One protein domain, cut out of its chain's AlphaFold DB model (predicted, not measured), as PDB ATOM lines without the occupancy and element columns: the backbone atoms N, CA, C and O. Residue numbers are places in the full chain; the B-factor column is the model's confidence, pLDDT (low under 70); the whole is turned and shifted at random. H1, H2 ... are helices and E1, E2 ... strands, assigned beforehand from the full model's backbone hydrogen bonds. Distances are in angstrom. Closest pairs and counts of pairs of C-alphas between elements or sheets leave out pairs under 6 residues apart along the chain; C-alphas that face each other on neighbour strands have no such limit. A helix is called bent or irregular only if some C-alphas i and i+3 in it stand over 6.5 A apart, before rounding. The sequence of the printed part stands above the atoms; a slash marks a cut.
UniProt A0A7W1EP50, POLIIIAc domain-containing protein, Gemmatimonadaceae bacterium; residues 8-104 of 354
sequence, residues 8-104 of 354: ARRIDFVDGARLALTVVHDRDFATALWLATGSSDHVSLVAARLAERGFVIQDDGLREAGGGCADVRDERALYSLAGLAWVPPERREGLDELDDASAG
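What this domain is: This is residues 8 to 104 of the 354 residues of the protein "POLIIIAc domain-containing protein" of Gemmatimonadaceae bacterium (UniProt A0A7W1EP50). A small body of three helices, H1, H2 and H3, with their centres in a triangle, is covered on one side by the hairpin E3 and E4, while the long link of residues 83 to 96 and the short helix H4 lie on the opposite side. A second hairpin, E1 and E2, reaches away from this body as an arm and lengthens the whole. The printed part has 97 residues with four named helices and four named strands, in the order E1 E2 H1 H2 E3 E4 H3 H4; the strands form two antiparallel sheets, E1 - E2 and E3 - E4, and the class is mixed, helices and strands. The whole is compact, with a radius of gyration of the C-alphas of 14.5 A and spans of 46 by 32 by 18 A.

How they stand to each other: Look first at E1, residues 9 to 12, and E2, residues 18 to 21, an antiparallel hairpin at 164 degrees, where N 9 and O 21 are 2.9 A apart, within hydrogen-bond range. Next come H1, residues 26 to 37, and H2, residues 40 to 51, close but not clearly touching: the closest C-alphas, those of Leu 35 and Val 43, are 6.7 A apart. They run opposite ways at a steep tilt of 46 degrees. The hairpin of E3, residues 55 to 58, and E4, residues 61 to 64, is antiparallel at 142 degrees, with N 56 and O 63 2.8 A apart, within hydrogen-bond range. The closest C-alphas of H1 and E4 are those of Asp 28 and Gly 61, 4.6 A; those of H2 and E3 are Leu 50 and Val 56, 6.6 A. H3, residues 75 to 82, touches H1 at residues 30 to 34 alone, about perpendicular at 84 degrees, closest at Ala 30 and Glu 75, 5.6 A between C-alphas. H3 touches H2 at residues 46 to 50 alone, closest at the C-alphas of Leu 50 and Ala 82, 4.6 A, the same way at a steep tilt of 54 degrees. H4, residues 97 to 102, touches no helix and is only just apart from H2, the closest C-alphas being 8.0 A apart. Every O i to N i+4 pair is within hydrogen-bond range in H2, H3 and H4, and 6 of 8 are in H1.

Where its parts are: Find C-alpha 9 at (27.567, -35.266, 20.114), where E1 begins. H1 runs 16.9 A from C-alpha 26 at (29.086, -53.234, 21.659), and is irregular: C-alphas 27 and 30 are 7.4 A apart. H2 measures 16.0 A and H3 10.7 A. H4 ends at C-alpha 102, (51.866, -54.136, 38.375).

The domain as a whole: The two C-alphas farthest apart, those of Asp 15 and Gly 66, are 47.3 A apart. The printed part has no cut, and H3 to H4 is the long link, with 14 residues. The mean pLDDT of the printed part is 91.4, and residue 8 alone is under 70.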
ATOM      1  N   ALA A   8      30.490 -38.451  18.058       67.00
ATOM      2  CA  ALA A   8      30.531 -37.529  19.184       67.00
ATOM      3  C   ALA A   8      29.417 -36.481  19.008       67.00
ATOM      4  O   ALA A   8      29.268 -35.854  17.948       67.00
ATOM      5  N   ARG A   9      28.589 -36.313  20.034       83.12
ATOM      6  CA  ARG A   9      27.567 -35.266  20.114       83.12
ATOM      7  C   ARG A   9      27.809 -34.451  21.371       83.12
ATOM      8  O   ARG A   9      28.131 -35.005  22.416       83.12
ATOM      9  N   ARG A  10      27.627 -33.137  21.266       85.94
ATOM     10  CA  ARG A  10      27.654 -32.229  22.409       85.94
ATOM     11  C   ARG A  10      26.278 -31.609  22.589       85.94
ATOM     12  O   ARG A  10      25.690 -31.142  21.616       85.94
ATOM     13  N   ILE A  11      25.783 -31.633  23.817       91.50
ATOM     14  CA  ILE A  11      24.520 -31.019  24.222       91.50
ATOM     15  C   ILE A  11      24.852 -29.995  25.304       91.50
ATOM     16  O   ILE A  11      25.455 -30.346  26.315       91.50
ATOM     17  N   ASP A  12      24.476 -28.740  25.073       93.38
ATOM     18  CA  ASP A  12      24.602 -27.658  26.049       93.38
ATOM     19  C   ASP A  12      23.203 -27.393  26.644       93.38
ATOM     20  O   ASP A  12      22.249 -27.134  25.905       93.38
ATOM     21  N   PHE A  13      23.061 -27.513  27.965       93.38
ATOM     22  CA  PHE A  13      21.804 -27.311  28.691       93.38
ATOM     23  C   PHE A  13      21.608 -25.841  29.089       93.38
ATOM     24  O   PHE A  13      22.552 -25.051  29.134       93.38
ATOM     25  N   VAL A  14      20.358 -25.465  29.388       93.62
ATOM     26  CA  VAL A  14      19.971 -24.078  29.727       93.62
ATOM     27  C   VAL A  14      20.617 -23.593  31.028       93.62
ATOM     28  O   VAL A  14      20.899 -22.406  31.168       93.62
ATOM     29  N   ASP A  15      20.885 -24.503  31.960       92.69
ATOM     30  CA  ASP A  15      21.581 -24.237  33.225       92.69
ATOM     31  C   ASP A  15      23.112 -24.137  33.075       92.69
ATOM     32  O   ASP A  15      23.820 -23.901  34.051       92.69
ATOM     33  N   GLY A  16      23.634 -24.294  31.853       91.88
ATOM     34  CA  GLY A  16      25.058 -24.237  31.540       91.88
ATOM     35  C   GLY A  16      25.786 -25.580  31.626       91.88
ATOM     36  O   GLY A  16      26.964 -25.635  31.257       91.88
ATOM     37  N   ALA A  17      25.121 -26.665  32.047       93.62
ATOM     38  CA  ALA A  17      25.708 -27.999  32.010       93.62
ATOM     39  C   ALA A  17      26.006 -28.423  30.562       93.62
ATOM     40  O   ALA A  17      25.292 -28.069  29.623       93.62
ATOM     41  N   ARG A  18      27.076 -29.199  30.366       94.25
ATOM     42  CA  ARG A  18      27.474 -29.713  29.048       94.25
ATOM     43  C   ARG A  18      27.598 -31.224  29.100       94.25
ATOM     44  O   ARG A  18      28.285 -31.752  29.969       94.25
ATOM     45  N   LEU A  19      26.983 -31.909  28.143       92.19
ATOM     46  CA  LEU A  19      27.080 -33.354  27.970       92.19
ATOM     47  C   LEU A  19      27.820 -33.670  26.672       92.19
ATOM     48  O   LEU A  19      27.420 -33.221  25.597       92.19
ATOM     49  N   ALA A  20      28.876 -34.473  26.779       90.00
ATOM     50  CA  ALA A  20      29.502 -35.145  25.649       90.00
ATOM     51  C   ALA A  20      28.978 -36.586  25.582       90.00
ATOM     52  O   ALA A  20      29.014 -37.306  26.578       90.00
ATOM     53  N   LEU A  21      28.472 -36.991  24.418       90.31
ATOM     54  CA  LEU A  21      27.949 -38.330  24.162       90.31
ATOM     55  C   LEU A  21      28.764 -38.994  23.055       90.31
ATOM     56  O   LEU A  21      28.845 -38.455  21.948       90.31
ATOM     57  N   THR A  22      29.289 -40.182  23.344       88.19
ATOM     58  CA  THR A  22      29.989 -41.043  22.384       88.19
ATOM     59  C   THR A  22      29.194 -42.331  22.205       88.19
ATOM     60  O   THR A  22      28.781 -42.950  23.184       88.19
ATOM     61  N   VAL A  23      28.952 -42.726  20.954       91.19
ATOM     62  CA  VAL A  23      28.245 -43.968  20.609       91.19
ATOM     63  C   VAL A  23      29.210 -44.883  19.873       91.19
ATOM     64  O   VAL A  23      29.778 -44.478  18.861       91.19
ATOM     65  N   VAL A  24      29.361 -46.108  20.368       90.00
ATOM     66  CA  VAL A  24      30.308 -47.105  19.856       90.00
ATOM     67  C   VAL A  24      29.605 -48.437  19.599       90.00
ATOM     68  O   VAL A  24      28.461 -48.632  20.008       90.00
ATOM     69  N   HIS A  25      30.275 -49.358  18.909       88.94
ATOM     70  CA  HIS A  25      29.797 -50.735  18.802       88.94
ATOM     71  C   HIS A  25      29.945 -51.471  20.139       88.94
ATOM     72  O   HIS A  25      30.902 -51.223  20.867       88.94
ATOM     73  N   ASP A  26      29.070 -52.442  20.416       90.06
ATOM     74  CA  ASP A  26      29.086 -53.234  21.659       90.06
ATOM     75  C   ASP A  26      30.471 -53.825  21.975       90.06
ATOM     76  O   ASP A  26      30.917 -53.797  23.116       90.06
ATOM     77  N   ARG A  27      31.188 -54.293  20.944       88.25
ATOM     78  CA  ARG A  27      32.549 -54.849  21.069       88.25
ATOM     79  C   ARG A  27      33.606 -53.840  21.534       88.25
ATOM     80  O   ARG A  27      34.651 -54.243  22.023       88.25
ATOM     81  N   ASP A  28      33.368 -52.551  21.310       91.19
ATOM     82  CA  ASP A  28      34.297 -51.462  21.621       91.19
ATOM     83  C   ASP A  28      33.902 -50.763  22.942       91.19
ATOM     84  O   ASP A  28      34.691 -50.008  23.503       91.19
ATOM     85  N   PHE A  29      32.713 -51.056  23.493       93.00
ATOM     86  CA  PHE A  29      32.143 -50.370  24.659       93.00
ATOM     87  C   PHE A  29      33.064 -50.346  25.881       93.00
ATOM     88  O   PHE A  29      33.232 -49.296  26.491       93.00
ATOM     89  N   ALA A  30      33.690 -51.472  26.232       95.06
ATOM     90  CA  ALA A  30      34.576 -51.541  27.392       95.06
ATOM     91  C   ALA A  30      35.812 -50.636  27.249       95.06
ATOM     92  O   ALA A  30      36.206 -49.970  28.204       95.06
ATOM     93  N   THR A  31      36.401 -50.575  26.049       95.19
ATOM     94  CA  THR A  31      37.554 -49.699  25.777       95.19
ATOM     95  C   THR A  31      37.105 -48.239  25.733       95.19
ATOM     96  O   THR A  31      37.741 -47.390  26.349       95.19
ATOM     97  N   ALA A  32      35.972 -47.949  25.089       94.38
ATOM     98  CA  ALA A  32      35.413 -46.603  25.007       94.38
ATOM     99  C   ALA A  32      35.044 -46.035  26.387       94.38
ATOM    100  O   ALA A  32      35.338 -44.877  26.681       94.38
ATOM    101  N   LEU A  33      34.436 -46.853  27.253       95.44
ATOM    102  CA  LEU A  33      34.133 -46.490  28.636       95.44
ATOM    103  C   LEU A  33      35.418 -46.198  29.414       95.44
ATOM    104  O   LEU A  33      35.494 -45.184  30.105       95.44
ATOM    105  N   TRP A  34      36.432 -47.053  29.275       96.56
ATOM    106  CA  TRP A  34      37.722 -46.870  29.931       96.56
ATOM    107  C   TRP A  34      38.422 -45.575  29.480       96.56
ATOM    108  O   TRP A  34      38.859 -44.794  30.325       96.56
ATOM    109  N   LEU A  35      38.431 -45.292  28.172       94.94
ATOM    110  CA  LEU A  35      38.939 -44.044  27.590       94.94
ATOM    111  C   LEU A  35      38.183 -42.815  28.106       94.94
ATOM    112  O   LEU A  35      38.805 -41.824  28.484       94.94
ATOM    113  N   ALA A  36      36.848 -42.881  28.149       93.94
ATOM    114  CA  ALA A  36      36.004 -41.790  28.636       93.94
ATOM    115  C   ALA A  36      36.142 -41.560  30.148       93.94
ATOM    116  O   ALA A  36      35.961 -40.439  30.620       93.94
ATOM    117  N   THR A  37      36.469 -42.611  30.901       95.56
ATOM    118  CA  THR A  37      36.737 -42.537  32.343       95.56
ATOM    119  C   THR A  37      38.102 -41.900  32.618       95.56
ATOM    120  O   THR A  37      38.249 -41.195  33.614       95.56
ATOM    121  N   GLY A  38      39.076 -42.084  31.719       88.62
ATOM    122  CA  GLY A  38      40.389 -41.451  31.816       88.62
ATOM    123  C   GLY A  38      41.176 -41.913  33.050       88.62
ATOM    124  O   GLY A  38      40.982 -43.045  33.497       88.62
ATOM    125  N   SER A  39      42.064 -41.078  33.607       95.44
ATOM    126  CA  SER A  39      42.558 -39.787  33.081       95.44
ATOM    127  C   SER A  39      43.388 -39.962  31.798       95.44
ATOM    128  O   SER A  39      43.730 -41.083  31.427       95.44
ATOM    129  N   SER A  40      43.739 -38.870  31.104       94.31
ATOM    130  CA  SER A  40      44.647 -38.939  29.941       94.31
ATOM    131  C   SER A  40      45.997 -39.563  30.293       94.31
ATOM    132  O   SER A  40      46.574 -40.297  29.488       94.31
ATOM    133  N   ASP A  41      46.483 -39.284  31.499       96.00
ATOM    134  CA  ASP A  41      47.785 -39.735  31.978       96.00
ATOM    135  C   ASP A  41      47.723 -41.232  32.290       96.00
ATOM    136  O   ASP A  41      48.525 -42.004  31.761       96.00
ATOM    137  N   HIS A  42      46.688 -41.672  33.016       96.88
ATOM    138  CA  HIS A  42      46.413 -43.094  33.246       96.88
ATOM    139  C   HIS A  42      46.256 -43.870  31.934       96.88
ATOM    140  O   HIS A  42      46.871 -44.922  31.742       96.88
ATOM    141  N   VAL A  43      45.467 -43.334  30.997       96.81
ATOM    142  CA  VAL A  43      45.258 -43.943  29.679       96.81
ATOM    143  C   VAL A  43      46.583 -44.105  28.944       96.81
ATOM    144  O   VAL A  43      46.857 -45.182  28.418       96.81
ATOM    145  N   SER A  44      47.428 -43.075  28.945       96.06
ATOM    146  CA  SER A  44      48.735 -43.113  28.282       96.06
ATOM    147  C   SER A  44      49.649 -44.186  28.880       96.06
ATOM    148  O   SER A  44      50.277 -44.944  28.137       96.06
ATOM    149  N   LEU A  45      49.683 -44.304  30.211       96.00
ATOM    150  CA  LEU A  45      50.495 -45.297  30.915       96.00
ATOM    151  C   LEU A  45      50.046 -46.735  30.611       96.00
ATOM    152  O   LEU A  45      50.867 -47.589  30.274       96.00
ATOM    153  N   VAL A  46      48.742 -47.017  30.669       96.69
ATOM    154  CA  VAL A  46      48.209 -48.356  30.359       96.69
ATOM    155  C   VAL A  46      48.327 -48.673  28.864       96.69
ATOM    156  O   VAL A  46      48.647 -49.806  28.503       96.69
ATOM    157  N   ALA A  47      48.134 -47.689  27.980       95.88
ATOM    158  CA  ALA A  47      48.304 -47.858  26.538       95.88
ATOM    159  C   ALA A  47      49.742 -48.255  26.169       95.88
ATOM    160  O   ALA A  47      49.932 -49.118  25.313       95.88
ATOM    161  N   ALA A  48      50.751 -47.694  26.845       95.75
ATOM    162  CA  ALA A  48      52.144 -48.100  26.657       95.75
ATOM    163  C   ALA A  48      52.359 -49.583  27.013       95.75
ATOM    164  O   ALA A  48      52.980 -50.324  26.250       95.75
ATOM    165  N   ARG A  49      51.759 -50.054  28.115       95.88
ATOM    166  CA  ARG A  49      51.806 -51.468  28.539       95.88
ATOM    167  C   ARG A  49      51.102 -52.405  27.557       95.88
ATOM    168  O   ARG A  49      51.569 -53.517  27.322       95.88
ATOM    169  N   LEU A  50      49.991 -51.958  26.977       96.06
ATOM    170  CA  LEU A  50      49.286 -52.672  25.910       96.06
ATOM    171  C   LEU A  50      50.143 -52.763  24.636       96.06
ATOM    172  O   LEU A  50      50.252 -53.843  24.052       96.06
ATOM    173  N   ALA A  51      50.811 -51.672  24.250       95.94
ATOM    174  CA  ALA A  51      51.682 -51.615  23.075       95.94
ATOM    175  C   ALA A  51      52.883 -52.566  23.180       95.94
ATOM    176  O   ALA A  51      53.161 -53.307  22.236       95.94
ATOM    177  N   GLU A  52      53.534 -52.630  24.345       96.06
ATOM    178  CA  GLU A  52      54.602 -53.603  24.645       96.06
ATOM    179  C   GLU A  52      54.156 -55.062  24.453       96.06
ATOM    180  O   GLU A  52      54.980 -55.954  24.246       96.06
ATOM    181  N   ARG A  53      52.844 -55.308  24.511       95.19
ATOM    182  CA  ARG A  53      52.218 -56.629  24.412       95.19
ATOM    183  C   ARG A  53      51.509 -56.862  23.079       95.19
ATOM    184  O   ARG A  53      50.801 -57.855  22.939       95.19
ATOM    185  N   GLY A  54      51.724 -55.991  22.093       95.25
ATOM    186  CA  GLY A  54      51.189 -56.157  20.741       95.25
ATOM    187  C   GLY A  54      49.737 -55.710  20.572       95.25
ATOM    188  O   GLY A  54      49.091 -56.138  19.618       95.25
ATOM    189  N   PHE A  55      49.228 -54.847  21.453       95.94
ATOM    190  CA  PHE A  55      47.901 -54.241  21.331       95.94
ATOM    191  C   PHE A  55      47.998 -52.739  21.067       95.94
ATOM    192  O   PHE A  55      48.885 -52.066  21.579       95.94
ATOM    193  N   VAL A  56      47.067 -52.192  20.290       94.38
ATOM    194  CA  VAL A  56      46.987 -50.754  20.020       94.38
ATOM    195  C   VAL A  56      45.562 -50.261  20.222       94.38
ATOM    196  O   VAL A  56      44.598 -50.943  19.868       94.38
ATOM    197  N   ILE A  57      45.429 -49.072  20.803       91.94
ATOM    198  CA  ILE A  57      44.148 -48.373  20.861       91.94
ATOM    199  C   ILE A  57      43.923 -47.728  19.495       91.94
ATOM    200  O   ILE A  57      44.766 -46.970  19.015       91.94
ATOM    201  N   GLN A  58      42.799 -48.049  18.864       88.25
ATOM    202  CA  GLN A  58      42.391 -47.488  17.584       88.25
ATOM    203  C   GLN A  58      40.933 -47.042  17.673       88.25
ATOM    204  O   GLN A  58      40.046 -47.855  17.944       88.25
ATOM    205  N   ASP A  59      40.700 -45.757  17.403       84.75
ATOM    206  CA  ASP A  59      39.421 -45.087  17.647       84.75
ATOM    207  C   ASP A  59      38.977 -45.314  19.106       84.75
ATOM    208  O   ASP A  59      39.727 -45.000  20.030       84.75
ATOM    209  N   ASP A  60      37.803 -45.909  19.315       84.06
ATOM    210  CA  ASP A  60      37.252 -46.216  20.638       84.06
ATOM    211  C   ASP A  60      37.483 -47.678  21.076       84.06
ATOM    212  O   ASP A  60      36.871 -48.144  22.035       84.06
ATOM    213  N   GLY A  61      38.322 -48.435  20.360       88.69
ATOM    214  CA  GLY A  61      38.500 -49.875  20.561       88.69
ATOM    215  C   GLY A  61      39.953 -50.319  20.724       88.69
ATOM    216  O   GLY A  61      40.891 -49.631  20.328       88.69
ATOM    217  N   LEU A  62      40.144 -51.522  21.269       93.06
ATOM    218  CA  LEU A  62      41.446 -52.191  21.321       93.06
ATOM    219  C   LEU A  62      41.609 -53.151  20.135       93.06
ATOM    220  O   LEU A  62      40.687 -53.897  19.780       93.06
ATOM    221  N   ARG A  63      42.782 -53.139  19.502       92.94
ATOM    222  CA  ARG A  63      43.132 -53.992  18.358       92.94
ATOM    223  C   ARG A  63      44.447 -54.706  18.614       92.94
ATOM    224  O   ARG A  63      45.306 -54.200  19.329       92.94
ATOM    225  N   GLU A  64      44.622 -55.864  17.996       91.44
ATOM    226  CA  GLU A  64      45.939 -56.486  17.899       91.44
ATOM    227  C   GLU A  64      46.757 -55.753  16.833       91.44
ATOM    228  O   GLU A  64      46.242 -55.429  15.760       91.44
ATOM    229  N   ALA A  65      48.048 -55.538  17.078       85.56
ATOM    230  CA  ALA A  65      48.945 -54.867  16.137       85.56
ATOM    231  C   ALA A  65      49.037 -55.590  14.774       85.56
ATOM    232  O   ALA A  65      49.353 -54.970  13.762       85.56
ATOM    233  N   GLY A  66      48.714 -56.890  14.730       81.31
ATOM    234  CA  GLY A  66      48.605 -57.691  13.505       81.31
ATOM    235  C   GLY A  66      47.299 -57.513  12.713       81.31
ATOM    236  O   GLY A  66      47.111 -58.209  11.719       81.31
ATOM    237  N   GLY A  67      46.395 -56.618  13.132       75.50
ATOM    238  CA  GLY A  67      45.115 -56.351  12.458       75.50
ATOM    239  C   GLY A  67      43.928 -57.189  12.955       75.50
ATOM    240  O   GLY A  67      42.858 -57.152  12.345       75.50
ATOM    241  N   GLY A  68      44.100 -57.937  14.050       78.00
ATOM    242  CA  GLY A  68      43.042 -58.682  14.739       78.00
ATOM    243  C   GLY A  68      42.200 -57.811  15.682       78.00
ATOM    244  O   GLY A  68      42.586 -56.704  16.063       78.00
ATOM    245  N   CYS A  69      41.030 -58.314  16.080       71.38
ATOM    246  CA  CYS A  69      40.188 -57.675  17.094       71.38
ATOM    247  C   CYS A  69      40.467 -58.322  18.455       71.38
ATOM    248  O   CYS A  69      40.343 -59.539  18.578       71.38
ATOM    249  N   ALA A  70      40.832 -57.520  19.457       80.38
ATOM    250  CA  ALA A  70      41.006 -58.013  20.819       80.38
ATOM    251  C   ALA A  70      39.629 -58.278  21.459       80.38
ATOM    252  O   ALA A  70      38.742 -57.428  21.383       80.38
ATOM    253  N   ASP A  71      39.440 -59.439  22.097       82.31
ATOM    254  CA  ASP A  71      38.214 -59.754  22.853       82.31
ATOM    255  C   ASP A  71      38.238 -59.023  24.209       82.31
ATOM    256  O   ASP A  71      38.733 -59.545  25.208       82.31
ATOM    257  N   VAL A  72      37.743 -57.781  24.232       91.06
ATOM    258  CA  VAL A  72      37.658 -56.940  25.438       91.06
ATOM    259  C   VAL A  72      36.202 -56.797  25.865       91.06
ATOM    260  O   VAL A  72      35.499 -55.874  25.459       91.06
ATOM    261  N   ARG A  73      35.737 -57.730  26.698       90.50
ATOM    262  CA  ARG A  73      34.341 -57.759  27.176       90.50
ATOM    263  C   ARG A  73      34.062 -56.762  28.296       90.50
ATOM    264  O   ARG A  73      32.928 -56.320  28.453       90.50
ATOM    265  N   ASP A  74      35.086 -56.433  29.073       95.00
ATOM    266  CA  ASP A  74      35.035 -55.504  30.194       95.00
ATOM    267  C   ASP A  74      36.417 -54.870  30.432       95.00
ATOM    268  O   ASP A  74      37.413 -55.210  29.785       95.00
ATOM    269  N   GLU A  75      36.488 -53.928  31.370       94.94
ATOM    270  CA  GLU A  75      37.750 -53.269  31.709       94.94
ATOM    271  C   GLU A  75      38.766 -54.229  32.351       94.94
ATOM    272  O   GLU A  75      39.969 -54.032  32.192       94.94
ATOM    273  N   ARG A  76      38.331 -55.285  33.057       94.88
ATOM    274  CA  ARG A  76      39.243 -56.265  33.680       94.88
ATOM    275  C   ARG A  76      40.010 -57.050  32.615       94.88
ATOM    276  O   ARG A  76      41.207 -57.292  32.789       94.88
ATOM    277  N   ALA A  77      39.362 -57.392  31.502       94.88
ATOM    278  CA  ALA A  77      40.014 -57.985  30.339       94.88
ATOM    279  C   ALA A  77      41.079 -57.041  29.756       94.88
ATOM    280  O   ALA A  77      42.198 -57.483  29.499       94.88
ATOM    281  N   LEU A  78      40.786 -55.739  29.640       95.69
ATOM    282  CA  LEU A  78      41.748 -54.731  29.169       95.69
ATOM    283  C   LEU A  78      43.001 -54.674  30.059       95.69
ATOM    284  O   LEU A  78      44.116 -54.779  29.546       95.69
ATOM    285  N   TYR A  79      42.844 -54.578  31.384       95.69
ATOM    286  CA  TYR A  79      43.995 -54.591  32.303       95.69
ATOM    287  C   TYR A  79      44.764 -55.916  32.249       95.69
ATOM    288  O   TYR A  79      45.995 -55.912  32.253       95.69
ATOM    289  N   SER A  80      44.065 -57.046  32.105       94.69
ATOM    290  CA  SER A  80      44.702 -58.362  31.959       94.69
ATOM    291  C   SER A  80      45.579 -58.433  30.704       94.69
ATOM    292  O   SER A  80      46.706 -58.926  30.774       94.69
ATOM    293  N   LEU A  81      45.114 -57.880  29.576       95.44
ATOM    294  CA  LEU A  81      45.908 -57.758  28.346       95.44
ATOM    295  C   LEU A  81      47.119 -56.834  28.531       95.44
ATOM    296  O   LEU A  81      48.177 -57.117  27.977       95.44
ATOM    297  N   ALA A  82      47.006 -55.788  29.354       95.25
ATOM    298  CA  ALA A  82      48.125 -54.924  29.744       95.25
ATOM    299  C   ALA A  82      49.094 -55.593  30.747       95.25
ATOM    300  O   ALA A  82      50.180 -55.074  31.020       95.25
ATOM    301  N   GLY A  83      48.731 -56.758  31.296       95.06
ATOM    302  CA  GLY A  83      49.467 -57.430  32.367       95.06
ATOM    303  C   GLY A  83      49.442 -56.663  33.685       95.06
ATOM    304  O   GLY A  83      50.463 -56.596  34.367       95.06
ATOM    305  N   LEU A  84      48.299 -56.058  33.998       95.00
ATOM    306  CA  LEU A  84      48.038 -55.273  35.198       95.00
ATOM    307  C   LEU A  84      46.824 -55.859  35.934       95.00
ATOM    308  O   LEU A  84      45.907 -56.393  35.307       95.00
ATOM    309  N   ALA A  85      46.786 -55.730  37.261       94.62
ATOM    310  CA  ALA A  85      45.530 -55.879  37.993       94.62
ATOM    311  C   ALA A  85      44.555 -54.744  37.631       94.62
ATOM    312  O   ALA A  85      44.951 -53.697  37.113       94.62
ATOM    313  N   TRP A  86      43.265 -54.951  37.895       94.94
ATOM    314  CA  TRP A  86      42.246 -53.945  37.610       94.94
ATOM    315  C   TRP A  86      42.433 -52.695  38.475       94.94
ATOM    316  O   TRP A  86      42.562 -52.790  39.697       94.94
ATOM    317  N   VAL A  87      42.398 -51.522  37.833       94.88
ATOM    318  CA  VAL A  87      42.474 -50.223  38.510       94.88
ATOM    319  C   VAL A  87      41.076 -49.592  38.584       94.88
ATOM    320  O   VAL A  87      40.471 -49.313  37.532       94.88
ATOM    321  N   PRO A  88      40.548 -49.341  39.797       94.38
ATOM    322  CA  PRO A  88      39.249 -48.701  39.966       94.38
ATOM    323  C   PRO A  88      39.246 -47.284  39.369       94.38
ATOM    324  O   PRO A  88      40.275 -46.611  39.448       94.38
ATOM    325  N   PRO A  89      38.126 -46.822  38.775       95.62
ATOM    326  CA  PRO A  89      38.005 -45.501  38.150       95.62
ATOM    327  C   PRO A  89      38.572 -44.347  38.973       95.62
ATOM    328  O   PRO A  89      39.286 -43.504  38.444       95.62
ATOM    329  N   GLU A  90      38.323 -44.347  40.281       94.69
ATOM    330  CA  GLU A  90      38.752 -43.291  41.193       94.69
ATOM    331  C   GLU A  90      40.276 -43.168  41.273       94.69
ATOM    332  O   GLU A  90      40.780 -42.111  41.615       94.69
ATOM    333  N   ARG A  91      41.031 -44.223  40.958       94.44
ATOM    334  CA  ARG A  91      42.497 -44.226  41.043       94.44
ATOM    335  C   ARG A  91      43.188 -43.860  39.736       94.44
ATOM    336  O   ARG A  91      44.406 -43.757  39.731       94.44
ATOM    337  N   ARG A  92      42.450 -43.672  38.642       95.50
ATOM    338  CA  ARG A  92      43.006 -43.483  37.296       95.50
ATOM    339  C   ARG A  92      43.488 -42.056  37.073       95.50
ATOM    340  O   ARG A  92      42.934 -41.331  36.257       95.50
ATOM    341  N   GLU A  93      44.502 -41.633  37.815       94.50
ATOM    342  CA  GLU A  93      44.983 -40.248  37.791       94.50
ATOM    343  C   GLU A  93      46.403 -40.100  37.228       94.50
ATOM    344  O   GLU A  93      46.839 -38.971  37.036       94.50
ATOM    345  N   GLY A  94      47.099 -41.191  36.890       91.06
ATOM    346  CA  GLY A  94      48.469 -41.157  36.372       91.06
ATOM    347  C   GLY A  94      49.530 -40.961  37.458       91.06
ATOM    348  O   GLY A  94      50.574 -40.371  37.189       91.06
ATOM    349  N   LEU A  95      49.245 -41.390  38.689       87.00
ATOM    350  CA  LEU A  95      50.088 -41.228  39.872       87.00
ATOM    351  C   LEU A  95      50.715 -42.579  40.273       87.00
ATOM    352  O   LEU A  95      51.557 -43.110  39.555       87.00
ATOM    353  N   ASP A  96      50.346 -43.118  41.437       84.94
ATOM    354  CA  ASP A  96      50.902 -44.335  42.038       84.94
ATOM    355  C   ASP A  96      50.080 -45.604  41.731       84.94
ATOM    356  O   ASP A  96      50.406 -46.699  42.191       84.94
ATOM    357  N   GLU A  97      48.993 -45.505  40.963       88.75
ATOM    358  CA  GLU A  97      48.053 -46.614  40.768       88.75
ATOM    359  C   GLU A  97      48.614 -47.780  39.941       88.75
ATOM    360  O   GLU A  97      48.224 -48.932  40.164       88.75
ATOM    361  N   LEU A  98      49.552 -47.522  39.020       89.31
ATOM    362  CA  LEU A  98      50.176 -48.582  38.221       89.31
ATOM    363  C   LEU A  98      51.193 -49.412  39.013       89.31
ATOM    364  O   LEU A  98      51.413 -50.573  38.654       89.31
ATOM    365  N   ASP A  99      51.782 -48.872  40.082       87.12
ATOM    366  CA  ASP A  99      52.736 -49.607  40.922       87.12
ATOM    367  C   ASP A  99      52.031 -50.756  41.652       87.12
ATOM    368  O   ASP A  99      52.490 -51.904  41.643       87.12
ATOM    369  N   ASP A 100      50.861 -50.471  42.229       84.25
ATOM    370  CA  ASP A 100      50.012 -51.479  42.862       84.25
ATOM    371  C   ASP A 100      49.453 -52.477  41.840       84.25
ATOM    372  O   ASP A 100      49.510 -53.693  42.065       84.25
ATOM    373  N   ALA A 101      48.994 -51.985  40.686       90.19
ATOM    374  CA  ALA A 101      48.451 -52.835  39.632       90.19
ATOM    375  C   ALA A 101      49.501 -53.797  39.049       90.19
ATOM    376  O   ALA A 101      49.202 -54.968  38.806       90.19
ATOM    377  N   SER A 102      50.740 -53.330  38.870       90.31
ATOM    378  CA  SER A 102      51.866 -54.136  38.375       90.31
ATOM    379  C   SER A 102      52.301 -55.203  39.375       90.31
ATOM    380  O   SER A 102      52.758 -56.275  38.983       90.31
ATOM    381  N   ALA A 103      52.121 -54.941  40.670       87.94
ATOM    382  CA  ALA A 103      52.365 -55.915  41.724       87.94
ATOM    383  C   ALA A 103      51.211 -56.921  41.915       87.94
ATOM    384  O   ALA A 103      51.257 -57.728  42.844       87.94
ATOM    385  N   GLY A 104      50.172 -56.869  41.072       83.88
ATOM    386  CA  GLY A 104      49.016 -57.760  41.151       83.88
ATOM    387  C   GLY A 104      48.097 -57.481  42.342       83.88
ATOM    388  O   GLY A 104      47.324 -58.357  42.730       83.88
TER     389      GLY A 104